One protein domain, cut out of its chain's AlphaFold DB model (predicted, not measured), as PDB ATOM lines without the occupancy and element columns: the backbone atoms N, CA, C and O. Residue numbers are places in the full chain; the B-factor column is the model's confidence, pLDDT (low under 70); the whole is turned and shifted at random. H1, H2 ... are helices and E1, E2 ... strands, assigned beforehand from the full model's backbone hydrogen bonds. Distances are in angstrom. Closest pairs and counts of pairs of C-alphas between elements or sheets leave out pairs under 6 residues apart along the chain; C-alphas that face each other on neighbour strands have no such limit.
ATOM      1  N   THR A 586     149.916 120.781 140.818       92.05
ATOM      2  CA  THR A 586     149.857 122.072 141.503       92.05
ATOM      3  C   THR A 586     148.443 122.649 141.419       92.05
ATOM      4  O   THR A 586     147.631 122.214 140.597       92.05
ATOM      5  N   LEU A 587     148.122 123.629 142.266       91.89
ATOM      6  CA  LEU A 587     146.785 124.227 142.298       91.89
ATOM      7  C   LEU A 587     146.368 124.783 140.926       91.89
ATOM      8  O   LEU A 587     145.237 124.601 140.489       91.89
ATOM      9  N   GLU A 588     147.312 125.385 140.208       91.23
ATOM     10  CA  GLU A 588     147.138 125.906 138.854       91.23
ATOM     11  C   GLU A 588     146.805 124.791 137.861       91.23
ATOM     12  O   GLU A 588     145.898 124.946 137.046       91.23
ATOM     13  N   GLN A 589     147.501 123.650 137.935       93.33
ATOM     14  CA  GLN A 589     147.202 122.500 137.079       93.33
ATOM     15  C   GLN A 589     145.814 121.927 137.380       93.33
ATOM     16  O   GLN A 589     145.094 121.558 136.453       93.33
ATOM     17  N   GLN A 590     145.422 121.880 138.655       95.84
ATOM     18  CA  GLN A 590     144.094 121.420 139.062       95.84
ATOM     19  C   GLN A 590     142.999 122.353 138.527       95.84
ATOM     20  O   GLN A 590     142.081 121.877 137.862       95.84
ATOM     21  N   PHE A 591     143.123 123.672 138.721       95.59
ATOM     22  CA  PHE A 591     142.179 124.653 138.170       95.59
ATOM     23  C   PHE A 591     142.083 124.569 136.648       95.59
ATOM     24  O   PHE A 591     140.980 124.527 136.109       95.59
ATOM     25  N   PHE A 592     143.214 124.469 135.949       94.43
ATOM     26  CA  PHE A 592     143.239 124.393 134.491       94.43
ATOM     27  C   PHE A 592     142.549 123.128 133.958       94.43
ATOM     28  O   PHE A 592     141.766 123.190 133.008       94.43
ATOM     29  N   VAL A 593     142.815 121.967 134.567       96.82
ATOM     30  CA  VAL A 593     142.221 120.687 134.150       96.82
ATOM     31  C   VAL A 593     140.726 120.635 134.464       96.82
ATOM     32  O   VAL A 593     139.951 120.182 133.621       96.82
ATOM     33  N   ILE A 594     140.301 121.136 135.627       97.49
ATOM     34  CA  ILE A 594     138.876 121.192 135.978       97.49
ATOM     35  C   ILE A 594     138.144 122.196 135.079       97.49
ATOM     36  O   ILE A 594     137.081 121.867 134.562       97.49
ATOM     37  N   ALA A 595     138.721 123.369 134.804       96.18
ATOM     38  CA  ALA A 595     138.140 124.339 133.874       96.18
ATOM     39  C   ALA A 595     137.970 123.756 132.463       96.18
ATOM     40  O   ALA A 595     136.941 123.969 131.825       96.18
ATOM     41  N   LYS A 596     138.933 122.951 131.993       95.72
ATOM     42  CA  LYS A 596     138.807 122.206 130.733       95.72
ATOM     43  C   LYS A 596     137.661 121.193 130.772       95.72
ATOM     44  O   LYS A 596     136.921 121.073 129.799       95.72
ATOM     45  N   TYR A 597     137.526 120.449 131.868       96.30
ATOM     46  CA  TYR A 597     136.413 119.518 132.064       96.30
ATOM     47  C   TYR A 597     135.061 120.248 132.050       96.30
ATOM     48  O   TYR A 597     134.147 119.812 131.347       96.30
ATOM     49  N   LEU A 598     134.951 121.382 132.746       96.46
ATOM     50  CA  LEU A 598     133.745 122.206 132.731       96.46
ATOM     51  C   LEU A 598     133.461 122.755 131.331       96.46
ATOM     52  O   LEU A 598     132.344 122.628 130.867       96.46
ATOM     53  N   GLY A 599     134.459 123.241 130.590       93.39
ATOM     54  CA  GLY A 599     134.247 123.726 129.216       93.39
ATOM     55  C   GLY A 599     133.800 122.646 128.228       93.39
ATOM     56  O   GLY A 599     133.229 122.955 127.186       93.39
ATOM     57  N   ASN A 600     134.035 121.372 128.555       92.76
ATOM     58  CA  ASN A 600     133.556 120.236 127.771       92.76
ATOM     59  C   ASN A 600     132.167 119.734 128.204       92.76
ATOM     60  O   ASN A 600     131.555 118.973 127.458       92.76
ATOM     61  N   THR A 601     131.693 120.087 129.404       88.85
ATOM     62  CA  THR A 601     130.463 119.521 129.999       88.85
ATOM     63  C   THR A 601     129.383 120.558 130.315       88.85
ATOM     64  O   THR A 601     128.206 120.209 130.362       88.85
ATOM     65  N   SER A 602     129.764 121.816 130.501       84.42
ATOM     66  CA  SER A 602     128.928 122.984 130.787       84.42
ATOM     67  C   SER A 602     129.534 124.233 130.117       84.42
ATOM     68  O   SER A 602     130.277 124.126 129.141       84.42
ATOM     69  N   ASP A 603     129.205 125.433 130.593       83.45
ATOM     70  CA  ASP A 603     129.691 126.712 130.064       83.45
ATOM     71  C   ASP A 603     131.036 127.162 130.671       83.45
ATOM     72  O   ASP A 603     131.443 128.300 130.464       83.45
ATOM     73  N   ALA A 604     131.735 126.290 131.415       86.81
ATOM     74  CA  ALA A 604     132.939 126.635 132.182       86.81
ATOM     75  C   ALA A 604     132.758 127.820 133.149       86.81
ATOM     76  O   ALA A 604     133.744 128.470 133.504       86.81
ATOM     77  N   SER A 605     131.531 128.117 133.582       95.04
ATOM     78  CA  SER A 605     131.276 129.171 134.559       95.04
ATOM     79  C   SER A 605     131.152 128.594 135.960       95.04
ATOM     80  O   SER A 605     130.489 127.585 136.169       95.04
ATOM     81  N   ALA A 606     131.795 129.233 136.933       97.15
ATOM     82  CA  ALA A 606     131.749 128.774 138.317       97.15
ATOM     83  C   ALA A 606     131.875 129.930 139.309       97.15
ATOM     84  O   ALA A 606     132.413 130.993 138.994       97.15
ATOM     85  N   HIS A 607     131.405 129.699 140.527       97.93
ATOM     86  CA  HIS A 607     131.683 130.509 141.707       97.93
ATOM     87  C   HIS A 607     132.987 130.049 142.376       97.93
ATOM     88  O   HIS A 607     133.457 128.934 142.149       97.93
ATOM     89  N   ALA A 608     133.568 130.878 143.241       98.22
ATOM     90  CA  ALA A 608     134.695 130.484 144.082       98.22
ATOM     91  C   ALA A 608     134.551 130.997 145.516       98.22
ATOM     92  O   ALA A 608     134.219 132.163 145.736       98.22
ATOM     93  N   VAL A 609     134.872 130.148 146.491       97.88
ATOM     94  CA  VAL A 609     134.968 130.500 147.912       97.88
ATOM     95  C   VAL A 609     136.351 130.085 148.412       97.88
ATOM     96  O   VAL A 609     136.682 128.902 148.439       97.88
ATOM     97  N   ILE A 610     137.187 131.066 148.757       96.31
ATOM     98  CA  ILE A 610     138.618 130.860 149.013       96.31
ATOM     99  C   ILE A 610     139.008 131.437 150.378       96.31
ATOM    100  O   ILE A 610     138.846 132.633 150.613       96.31
ATOM    101  N   ARG A 611     139.586 130.611 151.253       93.44
ATOM    102  CA  ARG A 611     140.195 131.004 152.534       93.44
ATOM    103  C   ARG A 611     141.715 130.794 152.474       93.44
ATOM    104  O   ARG A 611     142.216 129.716 152.772       93.44
ATOM    105  N   SER A 612     142.461 131.807 152.043       90.04
ATOM    106  CA  SER A 612     143.931 131.757 151.952       90.04
ATOM    107  C   SER A 612     144.513 133.169 151.931       90.04
ATOM    108  O   SER A 612     143.911 134.070 151.344       90.04
ATOM    109  N   ASP A 613     145.713 133.344 152.492       82.76
ATOM    110  CA  ASP A 613     146.467 134.604 152.429       82.76
ATOM    111  C   ASP A 613     146.784 135.021 150.978       82.76
ATOM    112  O   ASP A 613     146.966 136.202 150.688       82.76
ATOM    113  N   ASP A 614     146.810 134.058 150.047       84.00
ATOM    114  CA  ASP A 614     147.028 134.266 148.608       84.00
ATOM    115  C   ASP A 614     145.718 134.171 147.796       84.00
ATOM    116  O   ASP A 614     145.724 133.929 146.585       84.00
ATOM    117  N   GLY A 615     144.567 134.342 148.459       90.18
ATOM    118  CA  GLY A 615     143.250 134.081 147.875       90.18
ATOM    119  C   GLY A 615     142.932 134.914 146.629       90.18
ATOM    120  O   GLY A 615     142.325 134.404 145.688       90.18
ATOM    121  N   ALA A 616     143.397 136.167 146.570       90.86
ATOM    122  CA  ALA A 616     143.229 137.023 145.392       90.86
ATOM    123  C   ALA A 616     143.985 136.478 144.165       90.86
ATOM    124  O   ALA A 616     143.434 136.447 143.064       90.86
ATOM    125  N   THR A 617     145.217 135.994 144.351       89.52
ATOM    126  CA  THR A 617     146.016 135.381 143.280       89.52
ATOM    127  C   THR A 617     145.393 134.066 142.822       89.52
ATOM    128  O   THR A 617     145.310 133.801 141.625       89.52
ATOM    129  N   MET A 618     144.901 133.252 143.762       93.00
ATOM    130  CA  MET A 618     144.193 132.008 143.445       93.00
ATOM    131  C   MET A 618     142.945 132.267 142.598       93.00
ATOM    132  O   MET A 618     142.744 131.595 141.587       93.00
ATOM    133  N   ALA A 619     142.144 133.269 142.974       95.31
ATOM    134  CA  ALA A 619     140.969 133.678 142.214       95.31
ATOM    135  C   ALA A 619     141.333 134.136 140.795       95.31
ATOM    136  O   ALA A 619     140.638 133.788 139.845       95.31
ATOM    137  N   GLU A 620     142.437 134.866 140.634       92.69
ATOM    138  CA  GLU A 620     142.900 135.313 139.319       92.69
ATOM    139  C   GLU A 620     143.351 134.146 138.428       92.69
ATOM    140  O   GLU A 620     142.974 134.079 137.258       92.69
ATOM    141  N   VAL A 621     144.092 133.173 138.972       91.90
ATOM    142  CA  VAL A 621     144.485 131.969 138.217       91.90
ATOM    143  C   VAL A 621     143.264 131.130 137.836       91.90
ATOM    144  O   VAL A 621     143.186 130.622 136.712       91.90
ATOM    145  N   LEU A 622     142.281 131.008 138.731       95.96
ATOM    146  CA  LEU A 622     141.022 130.333 138.430       95.96
ATOM    147  C   LEU A 622     140.243 131.068 137.330       95.96
ATOM    148  O   LEU A 622     139.819 130.433 136.366       95.96
ATOM    149  N   ARG A 623     140.119 132.401 137.416       95.24
ATOM    150  CA  ARG A 623     139.477 133.236 136.387       95.24
ATOM    151  C   ARG A 623     140.111 133.001 135.017       95.24
ATOM    152  O   ARG A 623     139.402 132.700 134.061       95.24
ATOM    153  N   LEU A 624     141.440 133.070 134.937       91.77
ATOM    154  CA  LEU A 624     142.187 132.815 133.703       91.77
ATOM    155  C   LEU A 624     141.972 131.387 133.179       91.77
ATOM    156  O   LEU A 624     141.862 131.188 131.966       91.77
ATOM    157  N   SER A 625     141.894 130.397 134.072       94.10
ATOM    158  CA  SER A 625     141.616 129.001 133.710       94.10
ATOM    159  C   SER A 625     140.234 128.855 133.066       94.10
ATOM    160  O   SER A 625     140.131 128.293 131.977       94.10
ATOM    161  N   LEU A 626     139.186 129.407 133.688       96.14
ATOM    162  CA  LEU A 626     137.805 129.344 133.188       96.14
ATOM    163  C   LEU A 626     137.651 130.089 131.850       96.14
ATOM    164  O   LEU A 626     137.136 129.529 130.880       96.14
ATOM    165  N   GLU A 627     138.197 131.304 131.739       93.40
ATOM    166  CA  GLU A 627     138.154 132.109 130.503       93.40
ATOM    167  C   GLU A 627     138.894 131.454 129.328       93.40
ATOM    168  O   GLU A 627     138.501 131.588 128.160       93.40
ATOM    169  N   THR A 628     139.958 130.700 129.620       91.78
ATOM    170  CA  THR A 628     140.696 129.940 128.603       91.78
ATOM    171  C   THR A 628     139.791 128.923 127.904       91.78
ATOM    172  O   THR A 628     139.903 128.744 126.687       91.78
ATOM    173  N   PHE A 629     138.832 128.344 128.629       93.54
ATOM    174  CA  PHE A 629     137.870 127.369 128.114       93.54
ATOM    175  C   PHE A 629     136.477 127.955 127.839       93.54
ATOM    176  O   PHE A 629     135.532 127.205 127.627       93.54
ATOM    177  N   GLY A 630     136.372 129.285 127.729       89.27
ATOM    178  CA  GLY A 630     135.163 129.975 127.266       89.27
ATOM    179  C   GLY A 630     134.141 130.314 128.350       89.27
ATOM    180  O   GLY A 630     133.095 130.857 128.007       89.27
ATOM    181  N   GLY A 631     134.455 130.043 129.615       92.70
ATOM    182  CA  GLY A 631     133.592 130.365 130.744       92.70
ATOM    183  C   GLY A 631     134.017 131.606 131.509       92.70
ATOM    184  O   GLY A 631     134.803 132.425 131.025       92.70
ATOM    185  N   SER A 632     133.479 131.761 132.716       94.55
ATOM    186  CA  SER A 632     133.718 132.942 133.547       94.55
ATOM    187  C   SER A 632     133.680 132.636 135.044       94.55
ATOM    188  O   SER A 632     132.984 131.735 135.504       94.55
ATOM    189  N   LEU A 633     134.426 133.412 135.829       96.55
ATOM    190  CA  LEU A 633     134.322 133.377 137.285       96.55
ATOM    191  C   LEU A 633     133.132 134.252 137.714       96.55
ATOM    192  O   LEU A 633     133.239 135.477 137.714       96.55
ATOM    193  N   LEU A 634     131.994 133.622 138.025       96.41
ATOM    194  CA  LEU A 634     130.700 134.280 138.264       96.41
ATOM    195  C   LEU A 634     130.705 135.136 139.533       96.41
ATOM    196  O   LEU A 634     130.191 136.254 139.550       96.41
ATOM    197  N   SER A 635     131.291 134.611 140.605       95.88
ATOM    198  CA  SER A 635     131.573 135.363 141.824       95.88
ATOM    199  C   SER A 635     132.756 134.753 142.567       95.88
ATOM    200  O   SER A 635     133.037 133.561 142.444       95.88
ATOM    201  N   THR A 636     133.427 135.577 143.369       97.09
ATOM    202  CA  THR A 636     134.523 135.150 144.243       97.09
ATOM    203  C   THR A 636     134.282 135.692 145.638       97.09
ATOM    204  O   THR A 636     134.155 136.906 145.819       97.09
ATOM    205  N   LYS A 637     134.274 134.813 146.637       97.11
ATOM    206  CA  LYS A 637     134.255 135.183 148.049       97.11
ATOM    207  C   LYS A 637     135.586 134.818 148.698       97.11
ATOM    208  O   LYS A 637     135.943 133.648 148.771       97.11
ATOM    209  N   LEU A 638     136.313 135.829 149.170       95.75
ATOM    210  CA  LEU A 638     137.526 135.644 149.968       95.75
ATOM    211  C   LEU A 638     137.145 135.665 151.451       95.75
ATOM    212  O   LEU A 638     136.517 136.625 151.900       95.75
ATOM    213  N   LEU A 639     137.484 134.601 152.173       94.36
ATOM    214  CA  LEU A 639     137.135 134.393 153.579       94.36
ATOM    215  C   LEU A 639     138.313 134.709 154.497       94.36
ATOM    216  O   LEU A 639     139.456 134.362 154.189       94.36
ATOM    217  N   ALA A 640     138.022 135.307 155.651       86.56
ATOM    218  CA  ALA A 640     138.974 135.451 156.743       86.56
ATOM    219  C   ALA A 640     139.055 134.164 157.590       86.56
ATOM    220  O   ALA A 640     138.224 133.254 157.486       86.56
ATOM    221  N   GLY A 641     140.070 134.083 158.457       73.83
ATOM    222  CA  GLY A 641     140.195 133.005 159.439       73.83
ATOM    223  C   GLY A 641     139.031 133.038 160.434       73.83
ATOM    224  O   GLY A 641     139.009 133.884 161.320       73.83
ATOM    225  N   GLY A 642     138.064 132.133 160.272       77.61
ATOM    226  CA  GLY A 642     136.888 131.997 161.142       77.61
ATOM    227  C   GLY A 642     135.542 132.102 160.420       77.61
ATOM    228  O   GLY A 642     134.540 131.635 160.957       77.61
ATOM    229  N   ASP A 643     135.507 132.653 159.203       87.25
ATOM    230  CA  ASP A 643     134.272 132.717 158.414       87.25
ATOM    231  C   ASP A 643     133.827 131.306 158.012       87.25
ATOM    232  O   ASP A 643     134.645 130.506 157.547       87.25
ATOM    233  N   LYS A 644     132.534 130.995 158.147       88.05
ATOM    234  CA  LYS A 644     131.977 129.699 157.741       88.05
ATOM    235  C   LYS A 644     131.874 129.619 156.224       88.05
ATOM    236  O   LYS A 644     131.245 130.466 155.596       88.05
ATOM    237  N   MET A 645     132.448 128.575 155.627       93.46
ATOM    238  CA  MET A 645     132.422 128.415 154.169       93.46
ATOM    239  C   MET A 645     131.006 128.152 153.637       93.46
ATOM    240  O   MET A 645     130.644 128.670 152.581       93.46
ATOM    241  N   ALA A 646     130.200 127.401 154.394       90.25
ATOM    242  CA  ALA A 646     128.835 127.023 154.029       90.25
ATOM    243  C   ALA A 646     127.902 128.220 153.777       90.25
ATOM    244  O   ALA A 646     127.084 128.165 152.866       90.25
ATOM    245  N   ASP A 647     128.081 129.329 154.504       91.75
ATOM    246  CA  ASP A 647     127.240 130.533 154.390       91.75
ATOM    247  C   ASP A 647     127.424 131.273 153.046       91.75
ATOM    248  O   ASP A 647     126.742 132.258 152.754       91.75
ATOM    249  N   HIS A 648     128.378 130.828 152.226       95.08
ATOM    250  CA  HIS A 648     128.742 131.436 150.949       95.08
ATOM    251  C   HIS A 648     128.650 130.469 149.762       95.08
ATOM    252  O   HIS A 648     129.041 130.838 148.653       95.08
ATOM    253  N   LEU A 649     128.144 129.250 149.977       96.11
ATOM    254  CA  LEU A 649     127.921 128.287 148.903       96.11
ATOM    255  C   LEU A 649     126.642 128.642 148.124       96.11
ATOM    256  O   LEU A 649     125.624 128.952 148.745       96.11
ATOM    257  N   PRO A 650     126.661 128.598 146.781       95.75
ATOM    258  CA  PRO A 650     125.460 128.815 145.983       95.75
ATOM    259  C   PRO A 650     124.479 127.640 146.122       95.75
ATOM    260  O   PRO A 650     124.883 126.508 146.399       95.75
ATOM    261  N   GLU A 651     123.188 127.902 145.906       93.67
ATOM    262  CA  GLU A 651     122.130 126.876 145.905       93.67
ATOM    263  C   GLU A 651     122.135 126.033 144.610       93.67
ATOM    264  O   GLU A 651     121.698 124.888 144.614       93.67
ATOM    265  N   GLU A 652     122.689 126.549 143.507       94.05
ATOM    266  CA  GLU A 652     122.827 125.835 142.230       94.05
ATOM    267  C   GLU A 652     124.124 126.213 141.494       94.05
ATOM    268  O   GLU A 652     124.713 127.267 141.741       94.05
ATOM    269  N   GLY A 653     124.569 125.352 140.577       94.74
ATOM    270  CA  GLY A 653     125.741 125.588 139.734       94.74
ATOM    271  C   GLY A 653     127.056 125.043 140.299       94.74
ATOM    272  O   GLY A 653     127.089 124.217 141.212       94.74
ATOM    273  N   ASP A 654     128.163 125.484 139.706       97.49
ATOM    274  CA  ASP A 654     129.512 124.997 140.000       97.49
ATOM    275  C   ASP A 654     130.241 125.945 140.969       97.49
ATOM    276  O   ASP A 654     130.258 127.158 140.754       97.49
ATOM    277  N   VAL A 655     130.881 125.419 142.024       97.81
ATOM    278  CA  VAL A 655     131.663 126.223 142.986       97.81
ATOM    279  C   VAL A 655     133.021 125.598 143.316       97.81
ATOM    280  O   VAL A 655     133.107 124.439 143.710       97.81
ATOM    281  N   PHE A 656     134.097 126.378 143.189       98.04
ATOM    282  CA  PHE A 656     135.445 126.002 143.621       98.04
ATOM    283  C   PHE A 656     135.685 126.402 145.073       98.04
ATOM    284  O   PHE A 656     135.522 127.568 145.435       98.04
ATOM    285  N   LEU A 657     136.129 125.448 145.886       97.36
ATOM    286  CA  LEU A 657     136.480 125.651 147.284       97.36
ATOM    287  C   LEU A 657     137.982 125.479 147.476       97.36
ATOM    288  O   LEU A 657     138.575 124.511 146.999       97.36
ATOM    289  N   ALA A 658     138.583 126.412 148.204       94.28
ATOM    290  CA  ALA A 658     139.953 126.292 148.673       94.28
ATOM    291  C   ALA A 658     140.096 126.941 150.055       94.28
ATOM    292  O   ALA A 658     139.474 127.959 150.346       94.28
ATOM    293  N   GLY A 659     140.927 126.364 150.909       92.34
ATOM    294  CA  GLY A 659     141.078 126.719 152.315       92.34
ATOM    295  C   GLY A 659     140.068 126.035 153.239       92.34
ATOM    296  O   GLY A 659     139.646 126.648 154.216       92.34
ATOM    297  N   ILE A 660     139.646 124.813 152.918       93.68
ATOM    298  CA  ILE A 660     138.673 123.997 153.653       93.68
ATOM    299  C   ILE A 660     139.272 123.583 155.003       93.68
ATOM    300  O   ILE A 660     140.391 123.079 155.074       93.68
ATOM    301  N   SER A 661     138.521 123.788 156.083       90.95
ATOM    302  CA  SER A 661     138.853 123.261 157.409       90.95
ATOM    303  C   SER A 661     138.065 121.978 157.697       90.95
ATOM    304  O   SER A 661     137.071 121.695 157.029       90.95
ATOM    305  N   ALA A 662     138.468 121.212 158.713       89.81
ATOM    306  CA  ALA A 662     137.750 120.001 159.125       89.81
ATOM    307  C   ALA A 662     136.260 120.268 159.433       89.81
ATOM    308  O   ALA A 662     135.401 119.473 159.053       89.81
ATOM    309  N   ASP A 663     135.948 121.420 160.040       89.61
ATOM    310  CA  ASP A 663     134.576 121.817 160.383       89.61
ATOM    311  C   ASP A 663     133.725 122.142 159.142       89.61
ATOM    312  O   ASP A 663     132.502 121.988 159.163       89.61
ATOM    313  N   ASP A 664     134.356 122.561 158.038       95.11
ATOM    314  CA  ASP A 664     133.649 122.863 156.792       95.11
ATOM    315  C   ASP A 664     133.188 121.582 156.074       95.11
ATOM    316  O   ASP A 664     132.153 121.604 155.411       95.11
ATOM    317  N   VAL A 665     133.898 120.452 156.214       95.55
ATOM    318  CA  VAL A 665     133.628 119.216 155.444       95.55
ATOM    319  C   VAL A 665     132.212 118.685 155.681       95.55
ATOM    320  O   VAL A 665     131.497 118.372 154.728       95.55
ATOM    321  N   GLY A 666     131.777 118.625 156.943       94.10
ATOM    322  CA  GLY A 666     130.423 118.181 157.287       94.10
ATOM    323  C   GLY A 666     129.340 119.127 156.757       94.10
ATOM    324  O   GLY A 666     128.304 118.670 156.273       94.10
ATOM    325  N   ALA A 667     129.595 120.437 156.790       94.07
ATOM    326  CA  ALA A 667     128.666 121.438 156.273       94.07
ATOM    327  C   ALA A 667     128.584 121.406 154.737       94.07
ATOM    328  O   ALA A 667     127.491 121.500 154.183       94.07
ATOM    329  N   ILE A 668     129.708 121.185 154.045       95.53
ATOM    330  CA  ILE A 668     129.747 120.967 152.591       95.53
ATOM    331  C   ILE A 668     128.925 119.728 152.223       95.53
ATOM    332  O   ILE A 668     128.105 119.796 151.309       95.53
ATOM    333  N   ALA A 669     129.091 118.614 152.945       95.67
ATOM    334  CA  ALA A 669     128.318 117.397 152.698       95.67
ATOM    335  C   ALA A 669     126.808 117.633 152.841       95.67
ATOM    336  O   ALA A 669     126.038 117.285 151.946       95.67
ATOM    337  N   GLN A 670     126.381 118.297 153.919       94.94
ATOM    338  CA  GLN A 670     124.975 118.663 154.120       94.94
ATOM    339  C   GLN A 670     124.450 119.593 153.021       94.94
ATOM    340  O   GLN A 670     123.328 119.401 152.545       94.94
ATOM    341  N   HIS A 671     125.253 120.572 152.591       96.12
ATOM    342  CA  HIS A 671     124.881 121.521 151.540       96.12
ATOM    343  C   HIS A 671     124.680 120.833 150.190       96.12
ATOM    344  O   HIS A 671     123.660 121.054 149.542       96.12
ATOM    345  N   VAL A 672     125.609 119.957 149.790       96.27
ATOM    346  CA  VAL A 672     125.513 119.200 148.531       96.27
ATOM    347  C   VAL A 672     124.310 118.260 148.552       96.27
ATOM    348  O   VAL A 672     123.604 118.150 147.554       96.27
ATOM    349  N   VAL A 673     124.022 117.604 149.679       94.97
ATOM    350  CA  VAL A 673     122.833 116.742 149.810       94.97
ATOM    351  C   VAL A 673     121.535 117.548 149.729       94.97
ATOM    352  O   VAL A 673     120.584 117.093 149.099       94.97
ATOM    353  N   SER A 674     121.493 118.734 150.340       95.34
ATOM    354  CA  SER A 674     120.281 119.568 150.394       95.34
ATOM    355  C   SER A 674     119.979 120.292 149.080       95.34
ATOM    356  O   SER A 674     118.826 120.628 148.833       95.34
ATOM    357  N   ASN A 675     120.993 120.518 148.241       96.42
ATOM    358  CA  ASN A 675     120.879 121.242 146.978       96.42
ATOM    359  C   ASN A 675     121.348 120.340 145.830       96.42
ATOM    360  O   ASN A 675     122.546 120.192 145.609       96.42
ATOM    361  N   ASP A 676     120.438 119.703 145.098       91.23
ATOM    362  CA  ASP A 676     120.760 118.739 144.031       91.23
ATOM    363  C   ASP A 676     121.425 119.370 142.789       91.23
ATOM    364  O   ASP A 676     122.202 118.708 142.097       91.23
ATOM    365  N   GLY A 677     121.191 120.663 142.557       92.92
ATOM    366  CA  GLY A 677     121.771 121.444 141.461       92.92
ATOM    367  C   GLY A 677     123.210 121.932 141.668       92.92
ATOM    368  O   GLY A 677     123.768 122.528 140.746       92.92
ATOM    369  N   VAL A 678     123.827 121.714 142.839       96.21
ATOM    370  CA  VAL A 678     125.193 122.195 143.132       96.21
ATOM    371  C   VAL A 678     126.258 121.124 142.871       96.21
ATOM    372  O   VAL A 678     126.075 119.954 143.225       96.21
ATOM    373  N   ARG A 679     127.403 121.522 142.300       96.68
ATOM    374  CA  ARG A 679     128.642 120.723 142.262       96.68
ATOM    375  C   ARG A 679     129.791 121.494 142.900       96.68
ATOM    376  O   ARG A 679     129.988 122.679 142.643       96.68
ATOM    377  N   VAL A 680     130.564 120.799 143.723       97.79
ATOM    378  CA  VAL A 680     131.627 121.372 144.548       97.79
ATOM    379  C   VAL A 680     132.977 120.847 144.082       97.79
ATOM    380  O   VAL A 680     133.196 119.640 144.045       97.79
ATOM    381  N   PHE A 681     133.907 121.743 143.767       97.87
ATOM    382  CA  PHE A 681     135.261 121.403 143.336       97.87
ATOM    383  C   PHE A 681     136.256 121.675 144.462       97.87
ATOM    384  O   PHE A 681     136.379 122.813 144.909       97.87
ATOM    385  N   VAL A 682     136.970 120.644 144.908       97.17
ATOM    386  CA  VAL A 682     137.974 120.721 145.982       97.17
ATOM    387  C   VAL A 682     139.363 120.389 145.443       97.17
ATOM    388  O   VAL A 682     139.508 119.766 144.388       97.17
ATOM    389  N   THR A 683     140.410 120.794 146.162       94.70
ATOM    390  CA  THR A 683     141.786 120.473 145.766       94.70
ATOM    391  C   THR A 683     142.203 119.094 146.278       94.70
ATOM    392  O   THR A 683     141.801 118.665 147.361       94.70
ATOM    393  N   LEU A 684     143.057 118.397 145.520       93.60
ATOM    394  CA  LEU A 684     143.599 117.090 145.907       93.60
ATOM    395  C   LEU A 684     144.295 117.142 147.269       93.60
ATOM    396  O   LEU A 684     144.129 116.226 148.071       93.60
ATOM    397  N   PHE A 685     145.078 118.191 147.532       91.89
ATOM    398  CA  PHE A 685     145.827 118.316 148.781       91.89
ATOM    399  C   PHE A 685     144.892 118.460 149.979       91.89
ATOM    400  O   PHE A 685     145.062 117.741 150.953       91.89
ATOM    401  N   GLU A 686     143.869 119.308 149.897       93.15
ATOM    402  CA  GLU A 686     142.923 119.498 151.002       93.15
ATOM    403  C   GLU A 686     142.072 118.256 151.250       93.15
ATOM    404  O   GLU A 686     141.927 117.832 152.393       93.15
ATOM    405  N   PHE A 687     141.591 117.618 150.179       94.67
ATOM    406  CA  PHE A 687     140.926 116.321 150.276       94.67
ATOM    407  C   PHE A 687     141.824 115.269 150.942       94.67
ATOM    408  O   PHE A 687     141.354 114.483 151.757       94.67
ATOM    409  N   SER A 688     143.120 115.264 150.625       95.04
ATOM    410  CA  SER A 688     144.069 114.296 151.181       95.04
ATOM    411  C   SER A 688     144.398 114.575 152.648       95.04
ATOM    412  O   SER A 688     144.515 113.633 153.427       95.04
ATOM    413  N   LEU A 689     144.522 115.851 153.031       93.85
ATOM    414  CA  LEU A 689     144.738 116.289 154.415       93.85
ATOM    415  C   LEU A 689     143.537 115.965 155.314       93.85
ATOM    416  O   LEU A 689     143.729 115.568 156.458       93.85
ATOM    417  N   LEU A 690     142.319 116.119 154.785       94.47
ATOM    418  CA  LEU A 690     141.050 115.914 155.494       94.47
ATOM    419  C   LEU A 690     140.353 114.606 155.079       94.47
ATOM    420  O   LEU A 690     139.127 114.486 155.129       94.47
ATOM    421  N   TYR A 691     141.122 113.628 154.592       95.37
ATOM    422  CA  TYR A 691     140.575 112.383 154.051       95.37
ATOM    423  C   TYR A 691     139.656 111.650 155.047       95.37
ATOM    424  O   TYR A 691     138.562 111.248 154.639       95.37
ATOM    425  N   PRO A 692     140.010 111.506 156.343       94.18
ATOM    426  CA  PRO A 692     139.119 110.897 157.331       94.18
ATOM    427  C   PRO A 692     137.779 111.629 157.478       94.18
ATOM    428  O   PRO A 692     136.735 110.983 157.582       94.18
ATOM    429  N   GLU A 693     137.789 112.961 157.456       95.62
ATOM    430  CA  GLU A 693     136.601 113.804 157.555       95.62
ATOM    431  C   GLU A 693     135.709 113.646 156.319       95.62
ATOM    432  O   GLU A 693     134.499 113.468 156.464       95.62
ATOM    433  N   PHE A 694     136.288 113.630 155.110       96.84
ATOM    434  CA  PHE A 694     135.539 113.388 153.871       96.84
ATOM    435  C   PHE A 694     134.923 111.984 153.846       96.84
ATOM    436  O   PHE A 694     133.743 111.837 153.528       96.84
ATOM    437  N   VAL A 695     135.680 110.953 154.233       95.21
ATOM    438  CA  VAL A 695     135.169 109.575 154.336       95.21
ATOM    439  C   VAL A 695     134.028 109.486 155.353       95.21
ATOM    440  O   VAL A 695     133.037 108.796 155.114       95.21
ATOM    441  N   ALA A 696     134.138 110.178 156.489       95.40
ATOM    442  CA  ALA A 696     133.091 110.191 157.505       95.40
ATOM    443  C   ALA A 696     131.827 110.928 157.034       95.40
ATOM    444  O   ALA A 696     130.727 110.411 157.226       95.40
ATOM    445  N   ALA A 697     131.982 112.097 156.408       96.06
ATOM    446  CA  ALA A 697     130.873 112.942 155.970       96.06
ATOM    447  C   ALA A 697     130.103 112.364 154.770       96.06
ATOM    448  O   ALA A 697     128.896 112.561 154.672       96.06
ATOM    449  N   PHE A 698     130.777 111.612 153.892       95.70
ATOM    450  CA  PHE A 698     130.192 111.018 152.682       95.70
ATOM    451  C   PHE A 698     130.054 109.492 152.754       95.70
ATOM    452  O   PHE A 698     129.963 108.825 151.724       95.70
ATOM    453  N   ARG A 699     130.017 108.918 153.965       89.57
ATOM    454  CA  ARG A 699     129.959 107.462 154.185       89.57
ATOM    455  C   ARG A 699     128.816 106.771 153.437       89.57
ATOM    456  O   ARG A 699     129.014 105.683 152.908       89.57
ATOM    457  N   ASP A 700     127.646 107.404 153.383       87.15
ATOM    458  CA  ASP A 700     126.452 106.845 152.733       87.15
ATOM    459  C   ASP A 700     126.428 107.106 151.212       87.15
ATOM    460  O   ASP A 700     125.459 106.773 150.532       87.15
ATOM    461  N   GLY A 701     127.473 107.738 150.663       87.16
ATOM    462  CA  GLY A 701     127.628 108.058 149.241       87.16
ATOM    463  C   GLY A 701     126.770 109.222 148.732       87.16
ATOM    464  O   GLY A 701     127.003 109.707 147.624       87.16
ATOM    465  N   ALA A 702     125.805 109.708 149.518       91.56
ATOM    466  CA  ALA A 702     124.903 110.788 149.123       91.56
ATOM    467  C   ALA A 702     125.671 112.078 148.770       91.56
ATOM    468  O   ALA A 702     126.377 112.643 149.603       91.56
ATOM    469  N   GLY A 703     125.543 112.537 147.521       93.91
ATOM    470  CA  GLY A 703     126.202 113.746 147.010       93.91
ATOM    471  C   GLY A 703     127.697 113.599 146.696       93.91
ATOM    472  O   GLY A 703     128.298 114.537 146.173       93.91
ATOM    473  N   ALA A 704     128.315 112.444 146.967       96.18
ATOM    474  CA  ALA A 704     129.743 112.225 146.723       96.18
ATOM    475  C   ALA A 704     130.107 112.253 145.224       96.18
ATOM    476  O   ALA A 704     131.253 112.499 144.854       96.18
ATOM    477  N   ASP A 705     129.143 112.020 144.337       96.24
ATOM    478  CA  ASP A 705     129.281 112.147 142.885       96.24
ATOM    479  C   ASP A 705     129.445 113.607 142.419       96.24
ATOM    480  O   ASP A 705     130.010 113.857 141.354       96.24
ATOM    481  N   ARG A 706     129.004 114.570 143.241       96.00
ATOM    482  CA  ARG A 706     129.032 116.014 142.959       96.00
ATOM    483  C   ARG A 706     130.131 116.775 143.700       96.00
ATOM    484  O   ARG A 706     130.262 117.979 143.497       96.00
ATOM    485  N   VAL A 707     130.949 116.091 144.502       97.95
ATOM    486  CA  VAL A 707     132.220 116.625 145.018       97.95
ATOM    487  C   VAL A 707     133.344 116.142 144.112       97.95
ATOM    488  O   VAL A 707     133.536 114.943 143.961       97.95
ATOM    489  N   VAL A 708     134.076 117.053 143.482       98.19
ATOM    490  CA  VAL A 708     134.976 116.746 142.364       98.19
ATOM    491  C   VAL A 708     136.376 117.294 142.626       98.19
ATOM    492  O   VAL A 708     136.534 118.394 143.146       98.19
ATOM    493  N   PHE A 709     137.410 116.549 142.243       97.95
ATOM    494  CA  PHE A 709     138.805 116.985 142.352       97.95
ATOM    495  C   PHE A 709     139.652 116.433 141.199       97.95
ATOM    496  O   PHE A 709     139.263 115.485 140.512       97.95
ATOM    497  N   ALA A 710     140.821 117.032 140.970       97.88
ATOM    498  CA  ALA A 710     141.760 116.603 139.935       97.88
ATOM    499  C   ALA A 710     142.984 115.910 140.545       97.88
ATOM    500  O   ALA A 710     143.588 116.422 141.484       97.88
ATOM    501  N   THR A 711     143.377 114.760 139.997       96.94
ATOM    502  CA  THR A 711     144.502 113.960 140.504       96.94
ATOM    503  C   THR A 711     145.261 113.250 139.389       96.94
ATOM    504  O   THR A 711     144.674 112.821 138.394       96.94
ATOM    505  N   SER A 712     146.577 113.113 139.554       95.83
ATOM    506  CA  SER A 712     147.429 112.240 138.732       95.83
ATOM    507  C   SER A 712     147.755 110.910 139.420       95.83
ATOM    508  O   SER A 712     148.481 110.092 138.859       95.83
ATOM    509  N   GLN A 811     149.219 113.441 133.124       94.20
ATOM    510  CA  GLN A 811     148.106 112.480 133.148       94.20
ATOM    511  C   GLN A 811     147.092 112.751 134.277       94.20
ATOM    512  O   GLN A 811     146.645 111.855 134.989       94.20
ATOM    513  N   ILE A 812     146.712 114.015 134.432       97.25
ATOM    514  CA  ILE A 812     145.790 114.468 135.469       97.25
ATOM    515  C   ILE A 812     144.364 114.144 135.025       97.25
ATOM    516  O   ILE A 812     143.921 114.564 133.956       97.25
ATOM    517  N   SER A 813     143.649 113.390 135.846       97.52
ATOM    518  CA  SER A 813     142.258 112.987 135.639       97.52
ATOM    519  C   SER A 813     141.335 113.707 136.620       97.52
ATOM    520  O   SER A 813     141.786 114.196 137.655       97.52
ATOM    521  N   VAL A 814     140.045 113.791 136.289       98.43
ATOM    522  CA  VAL A 814     139.029 114.439 137.138       98.43
ATOM    523  C   VAL A 814     138.134 113.365 137.730       98.43
ATOM    524  O   VAL A 814     137.542 112.575 136.988       98.43
ATOM    525  N   TRP A 815     138.083 113.292 139.058       98.06
ATOM    526  CA  TRP A 815     137.357 112.259 139.790       98.06
ATOM    527  C   TRP A 815     136.213 112.870 140.595       98.06
ATOM    528  O   TRP A 815     136.391 113.941 141.177       98.06
ATOM    529  N   PRO A 816     135.072 112.171 140.687       97.88
ATOM    530  CA  PRO A 816     134.130 112.405 141.765       97.88
ATOM    531  C   PRO A 816     134.669 111.780 143.062       97.88
ATOM    532  O   PRO A 816     135.347 110.749 143.032       97.88
ATOM    533  N   LEU A 817     134.318 112.341 144.215       97.44
ATOM    534  CA  LEU A 817     134.625 111.781 145.531       97.44
ATOM    535  C   LEU A 817     134.053 110.367 145.676       97.44
ATOM    536  O   LEU A 817     134.713 109.510 146.253       97.44
ATOM    537  N   ALA A 818     132.898 110.085 145.066       97.19
ATOM    538  CA  ALA A 818     132.333 108.737 144.988       97.19
ATOM    539  C   ALA A 818     133.352 107.699 144.481       97.19
ATOM    540  O   ALA A 818     133.418 106.599 145.017       97.19
ATOM    541  N   ARG A 819     134.209 108.069 143.517       95.98
ATOM    542  CA  ARG A 819     135.282 107.196 143.026       95.98
ATOM    543  C   ARG A 819     136.419 107.017 144.014       95.98
ATOM    544  O   ARG A 819     137.022 105.959 144.043       95.98
ATOM    545  N   ALA A 820     136.743 108.046 144.782       94.50
ATOM    546  CA  ALA A 820     137.771 107.961 145.812       94.50
ATOM    547  C   ALA A 820     137.374 106.990 146.946       94.50
ATOM    548  O   ALA A 820     138.248 106.437 147.613       94.50
ATOM    549  N   LEU A 821     136.064 106.811 147.162       94.32
ATOM    550  CA  LEU A 821     135.482 105.895 148.146       94.32
ATOM    551  C   LEU A 821     135.233 104.490 147.573       94.32
ATOM    552  O   LEU A 821     135.433 103.507 148.284       94.32
ATOM    553  N   ASP A 822     134.825 104.396 146.305       93.68
ATOM    554  CA  ASP A 822     134.609 103.140 145.584       93.68
ATOM    555  C   ASP A 822     135.332 103.150 144.218       93.68
ATOM    556  O   ASP A 822     134.896 103.843 143.289       93.68
ATOM    557  N   PRO A 823     136.396 102.343 144.039       94.03
ATOM    558  CA  PRO A 823     137.150 102.296 142.788       94.03
ATOM    559  C   PRO A 823     136.334 101.837 141.572       94.03
ATOM    560  O   PRO A 823     136.777 102.057 140.441       94.03
ATOM    561  N   ALA A 824     135.167 101.208 141.766       93.85
ATOM    562  CA  ALA A 824     134.291 100.790 140.671       93.85
ATOM    563  C   ALA A 824     133.626 101.974 139.944       93.85
ATOM    564  O   ALA A 824     133.185 101.823 138.800       93.85
ATOM    565  N   VAL A 825     133.559 103.151 140.575       96.06
ATOM    566  CA  VAL A 825     132.991 104.354 139.960       96.06
ATOM    567  C   VAL A 825     133.958 104.896 138.889       96.06
ATOM    568  O   VAL A 825     135.155 105.053 139.143       96.06
ATOM    569  N   PRO A 826     133.484 105.200 137.665       95.46
ATOM    570  CA  PRO A 826     134.342 105.708 136.598       95.46
ATOM    571  C   PRO A 826     134.837 107.138 136.868       95.46
ATOM    572  O   PRO A 826     134.268 107.896 137.651       95.46
ATOM    573  N   VAL A 827     135.920 107.524 136.188       96.80
ATOM    574  CA  VAL A 827     136.414 108.912 136.192       96.80
ATOM    575  C   VAL A 827     135.456 109.825 135.417       96.80
ATOM    576  O   VAL A 827     134.874 109.396 134.424       96.80
ATOM    577  N   LEU A 828     135.329 111.093 135.825       97.07
ATOM    578  CA  LEU A 828     134.528 112.093 135.096       97.07
ATOM    579  C   LEU A 828     135.242 112.566 133.826       97.07
ATOM    580  O   LEU A 828     134.616 112.797 132.796       97.07
ATOM    581  N   SER A 829     136.569 112.691 133.895       96.59
ATOM    582  CA  SER A 829     137.418 112.966 132.738       96.59
ATOM    583  C   SER A 829     138.654 112.085 132.778       96.59
ATOM    584  O   SER A 829     139.347 112.012 133.798       96.59
ATOM    585  N   HIS A 830     138.966 111.472 131.636       93.86
ATOM    586  CA  HIS A 830     140.213 110.744 131.437       93.86
ATOM    587  C   HIS A 830     141.436 111.644 131.650       93.86
ATOM    588  O   HIS A 830     141.358 112.872 131.556       93.86
ATOM    589  N   ALA A 831     142.564 110.999 131.938       94.30
ATOM    590  CA  ALA A 831     143.837 111.642 132.204       94.30
ATOM    591  C   ALA A 831     144.309 112.513 131.028       94.30
ATOM    592  O   ALA A 831     144.407 112.047 129.892       94.30
ATOM    593  N   VAL A 832     144.649 113.770 131.311       93.88
ATOM    594  CA  VAL A 832     145.222 114.717 130.351       93.88
ATOM    595  C   VAL A 832     146.473 115.371 130.926       93.88
ATOM    596  O   VAL A 832     146.570 115.628 132.122       93.88
ATOM    597  N   THR A 833     147.434 115.693 130.067       92.30
ATOM    598  CA  THR A 833     148.574 116.538 130.445       92.30
ATOM    599  C   THR A 833     148.268 117.969 129.994       92.30
ATOM    600  O   THR A 833     148.179 118.200 128.785       92.30
ATOM    601  N   PRO A 834     148.020 118.921 130.916       87.90
ATOM    602  CA  PRO A 834     147.641 120.281 130.544       87.90
ATOM    603  C   PRO A 834     148.821 121.028 129.908       87.90
ATOM    604  O   PRO A 834     149.949 120.923 130.381       87.90
ATOM    605  N   SER A 835     148.562 121.821 128.863       83.68
ATOM    606  CA  SER A 835     149.586 122.682 128.242       83.68
ATOM    607  C   SER A 835     150.020 123.836 129.149       83.68
ATOM    608  O   SER A 835     151.121 124.358 128.988       83.68
ATOM    609  N   MET A 836     149.158 124.218 130.102       86.65
ATOM    610  CA  MET A 836     149.317 125.391 130.968       86.65
ATOM    611  C   MET A 836     149.446 126.709 130.184       86.65
ATOM    612  O   MET A 836     150.088 127.655 130.633       86.65
ATOM    613  N   GLU A 837     148.827 126.777 129.003       83.22
ATOM    614  CA  GLU A 837     148.764 127.980 128.174       83.22
ATOM    615  C   GLU A 837     147.403 128.652 128.333       83.22
ATOM    616  O   GLU A 837     146.379 128.134 127.886       83.22
ATOM    617  N   TYR A 838     147.399 129.817 128.975       83.61
ATOM    618  CA  TYR A 838     146.193 130.617 129.147       83.61
ATOM    619  C   TYR A 838     145.901 131.420 127.884       83.61
ATOM    620  O   TYR A 838     146.806 132.000 127.270       83.61
ATOM    621  N   ARG A 839     144.623 131.503 127.505       76.16
ATOM    622  CA  ARG A 839     144.201 132.388 126.418       76.16
ATOM    623  C   ARG A 839     144.538 133.819 126.833       76.16
ATOM    624  O   ARG A 839     144.021 134.308 127.834       76.16
ATOM    625  N   ARG A 840     145.401 134.503 126.072       62.32
ATOM    626  CA  ARG A 840     145.654 135.930 126.309       62.32
ATOM    627  C   ARG A 840     144.313 136.659 126.204       62.32
ATOM    628  O   ARG A 840     143.669 136.522 125.158       62.32
ATOM    629  N   PRO A 841     143.884 137.422 127.223       55.65
ATOM    630  CA  PRO A 841     142.744 138.302 127.050       55.65
ATOM    631  C   PRO A 841     143.097 139.212 125.877       55.65
ATOM    632  O   PRO A 841     144.101 139.923 125.930       55.65
ATOM    633  N   ILE A 842     142.342 139.130 124.776       49.94
ATOM    634  CA  ILE A 842     142.491 140.063 123.657       49.94
ATOM    635  C   ILE A 842     142.336 141.437 124.293       49.94
ATOM    636  O   ILE A 842     141.246 141.755 124.768       49.94
ATOM    637  N   ALA A 843     143.442 142.176 124.400       48.06
ATOM    638  CA  ALA A 843     143.539 143.420 125.146       48.06
ATOM    639  C   ALA A 843     142.385 144.332 124.735       48.06
ATOM    640  O   ALA A 843     142.429 144.914 123.659       48.06
ATOM    641  N   ARG A 844     141.316 144.365 125.545       49.24
ATOM    642  CA  ARG A 844     140.064 145.078 125.255       49.24
ATOM    643  C   ARG A 844     139.708 145.029 123.765       49.24
ATOM    644  O   ARG A 844     139.656 146.062 123.099       49.24
ATOM    645  N   GLY A 845     139.506 143.820 123.239       47.46
ATOM    646  CA  GLY A 845     138.919 143.656 121.913       47.46
ATOM    647  C   GLY A 845     137.660 144.516 121.825       47.46
ATOM    648  O   GLY A 845     136.790 144.429 122.693       47.46
ATOM    649  N   LEU A 846     137.607 145.405 120.832       62.59
ATOM    650  CA  LEU A 846     136.445 146.250 120.591       62.59
ATOM    651  C   LEU A 846     135.195 145.361 120.570       62.59
ATOM    652  O   LEU A 846     135.164 144.351 119.867       62.59
ATOM    653  N   THR A 847     134.168 145.725 121.341       65.55
ATOM    654  CA  THR A 847     132.862 145.040 121.298       65.55
ATOM    655  C   THR A 847     132.372 144.942 119.851       65.55
ATOM    656  O   THR A 847     132.721 145.798 119.045       65.55
ATOM    657  N   ALA A 848     131.529 143.970 119.491       65.83
ATOM    658  CA  ALA A 848     131.072 143.809 118.100       65.83
ATOM    659  C   ALA A 848     130.565 145.127 117.469       65.83
ATOM    660  O   ALA A 848     130.881 145.421 116.322       65.83
ATOM    661  N   ARG A 849     129.876 145.987 118.238       71.31
ATOM    662  CA  ARG A 849     129.470 147.334 117.789       71.31
ATOM    663  C   ARG A 849     130.642 148.290 117.574       71.31
ATOM    664  O   ARG A 849     130.634 149.040 116.607       71.31
ATOM    665  N   GLN A 850     131.637 148.278 118.455       69.33
ATOM    666  CA  GLN A 850     132.844 149.086 118.303       69.33
ATOM    667  C   GLN A 850     133.740 148.568 117.171       69.33
ATOM    668  O   GLN A 850     134.299 149.377 116.446       69.33
ATOM    669  N   LEU A 851     133.839 147.250 116.967       71.16
ATOM    670  CA  LEU A 851     134.551 146.645 115.843       71.16
ATOM    671  C   LEU A 851     133.861 146.997 114.525       71.16
ATOM    672  O   LEU A 851     134.531 147.439 113.605       71.16
ATOM    673  N   ILE A 852     132.528 146.895 114.450       75.37
ATOM    674  CA  ILE A 852     131.754 147.376 113.297       75.37
ATOM    675  C   ILE A 852     131.975 148.880 113.106       75.37
ATOM    676  O   ILE A 852     132.212 149.307 111.988       75.37
ATOM    677  N   GLY A 853     131.973 149.680 114.175       80.06
ATOM    678  CA  GLY A 853     132.254 151.115 114.109       80.06
ATOM    679  C   GLY A 853     133.661 151.434 113.597       80.06
ATOM    680  O   GLY A 853     133.817 152.322 112.766       80.06
ATOM    681  N   VAL A 854     134.675 150.683 114.031       79.86
ATOM    682  CA  VAL A 854     136.054 150.812 113.546       79.86
ATOM    683  C   VAL A 854     136.160 150.324 112.115       79.86
ATOM    684  O   VAL A 854     136.789 151.005 111.325       79.86
ATOM    685  N   ILE A 855     135.529 149.214 111.734       80.58
ATOM    686  CA  ILE A 855     135.544 148.713 110.356       80.58
ATOM    687  C   ILE A 855     134.838 149.709 109.437       80.58
ATOM    688  O   ILE A 855     135.425 150.129 108.452       80.58
ATOM    689  N   VAL A 856     133.625 150.154 109.770       83.23
ATOM    690  CA  VAL A 856     132.870 151.149 108.994       83.23
ATOM    691  C   VAL A 856     133.613 152.478 108.953       83.23
ATOM    692  O   VAL A 856     133.718 153.073 107.889       83.23
ATOM    693  N   GLY A 857     134.182 152.925 110.073       82.87
ATOM    694  CA  GLY A 857     134.993 154.138 110.146       82.87
ATOM    695  C   GLY A 857     136.278 154.027 109.329       82.87
ATOM    696  O   GLY A 857     136.631 154.966 108.629       82.87
ATOM    697  N   SER A 858     136.937 152.867 109.344       80.49
ATOM    698  CA  SER A 858     138.154 152.589 108.572       80.49
ATOM    699  C   SER A 858     137.853 152.450 107.087       80.49
ATOM    700  O   SER A 858     138.613 152.958 106.279       80.49
TER     701      SER A 858
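This is residues 586 to 712 and 811 to 858 of the 1281 residues of the protein "ATP pyrophosphate-lyase" of Trypanosoma cruzi (strain CL Brener) (UniProt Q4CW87). What does one see first? A strongly twisted sheet of seven strands curls round helix H1, with H2 on the same face and H4 on the opposite one, while H3 and H5 pack together. From E7 an unnamed tail, residues 833 to 847, leads away to the last helix, H7, and residues 847 to 853 stick out. What is it made of? The 175 printed residues include seven named helices and seven named strands, in the order H1 E1 H2 E2 E3 H3 E4 H4 H5 E5 E6 H6 E7 H7, a mixed class; the sheet, also mixed, runs E2 E1 E3 E4 E5 E6 E7. It is compact, with a radius of gyration of the C-alphas of 17.6 A, yet its spans are 65 by 35 by 29 A.

How do the strands pair? E2, residues 633 to 638, E1, 606 to 610, E3, 653 to 658, E4, 678 to 681, and E5, 707 to 711, are successive parallel neighbours, with N 608 and O 635 at 2.8 A, N 607 and O 654 at 2.8 A, N 655 and O 679 at 2.9 A, and N 708 and O 680 at 2.8 A within hydrogen-bond range. E6, 812 to 816, is antiparallel to E5, with N 709 and O 815 at 3.0 A, and E7, 829 to 832, is antiparallel to E6, with N 812 and O 832 at 2.8 A. Where are the helices? H1, residues 587 to 601, and H2, 615 to 628, are on the same face and touch, closest at the C-alphas of Phe 592 and Ser 625, 4.9 A, at a tilt of 37 degrees, only just steep; H4, 684 to 689, is on the opposite face. H3, 662 to 674, and H6, 817 to 821, only graze the sheet; H5, 691 to 697, is not on it but touches H3, closest at the C-alphas of Gly 666 and Ala 697, 5.4 A. H7, 848 to 858, touches no helix. Which units form, and are the helix backbones complete? E1, H2, E2; E3, H3, E4; and E4, H4, H5, E5 are strand-helix-strand units, parallel neighbours joined through helices, with right-handed crossovers. Every O i to N i+4 pair is within hydrogen-bond range in H1, H2, H4, H5, H6 and H7, and 7 of 9 in H3.

Where do the first and last elements lie? H1 begins at C-alpha 587 (146.785, 124.227, 142.298), and H7 ends at C-alpha 858 (138.154, 152.589, 108.572). How long are the longer elements? H1 measures 21.0 A, H2 19.9 A, H3 19.5 A and E3 16.8 A.

Where is the printed part cut? Residues 713 to 810 are not printed, and C-alphas 712 and 811 are 5.6 A apart. Which links are long, and where is confidence low? E2 to E3 and E7 to H7 are long; pLDDT is under 70 at residues 840 to 848 and 850.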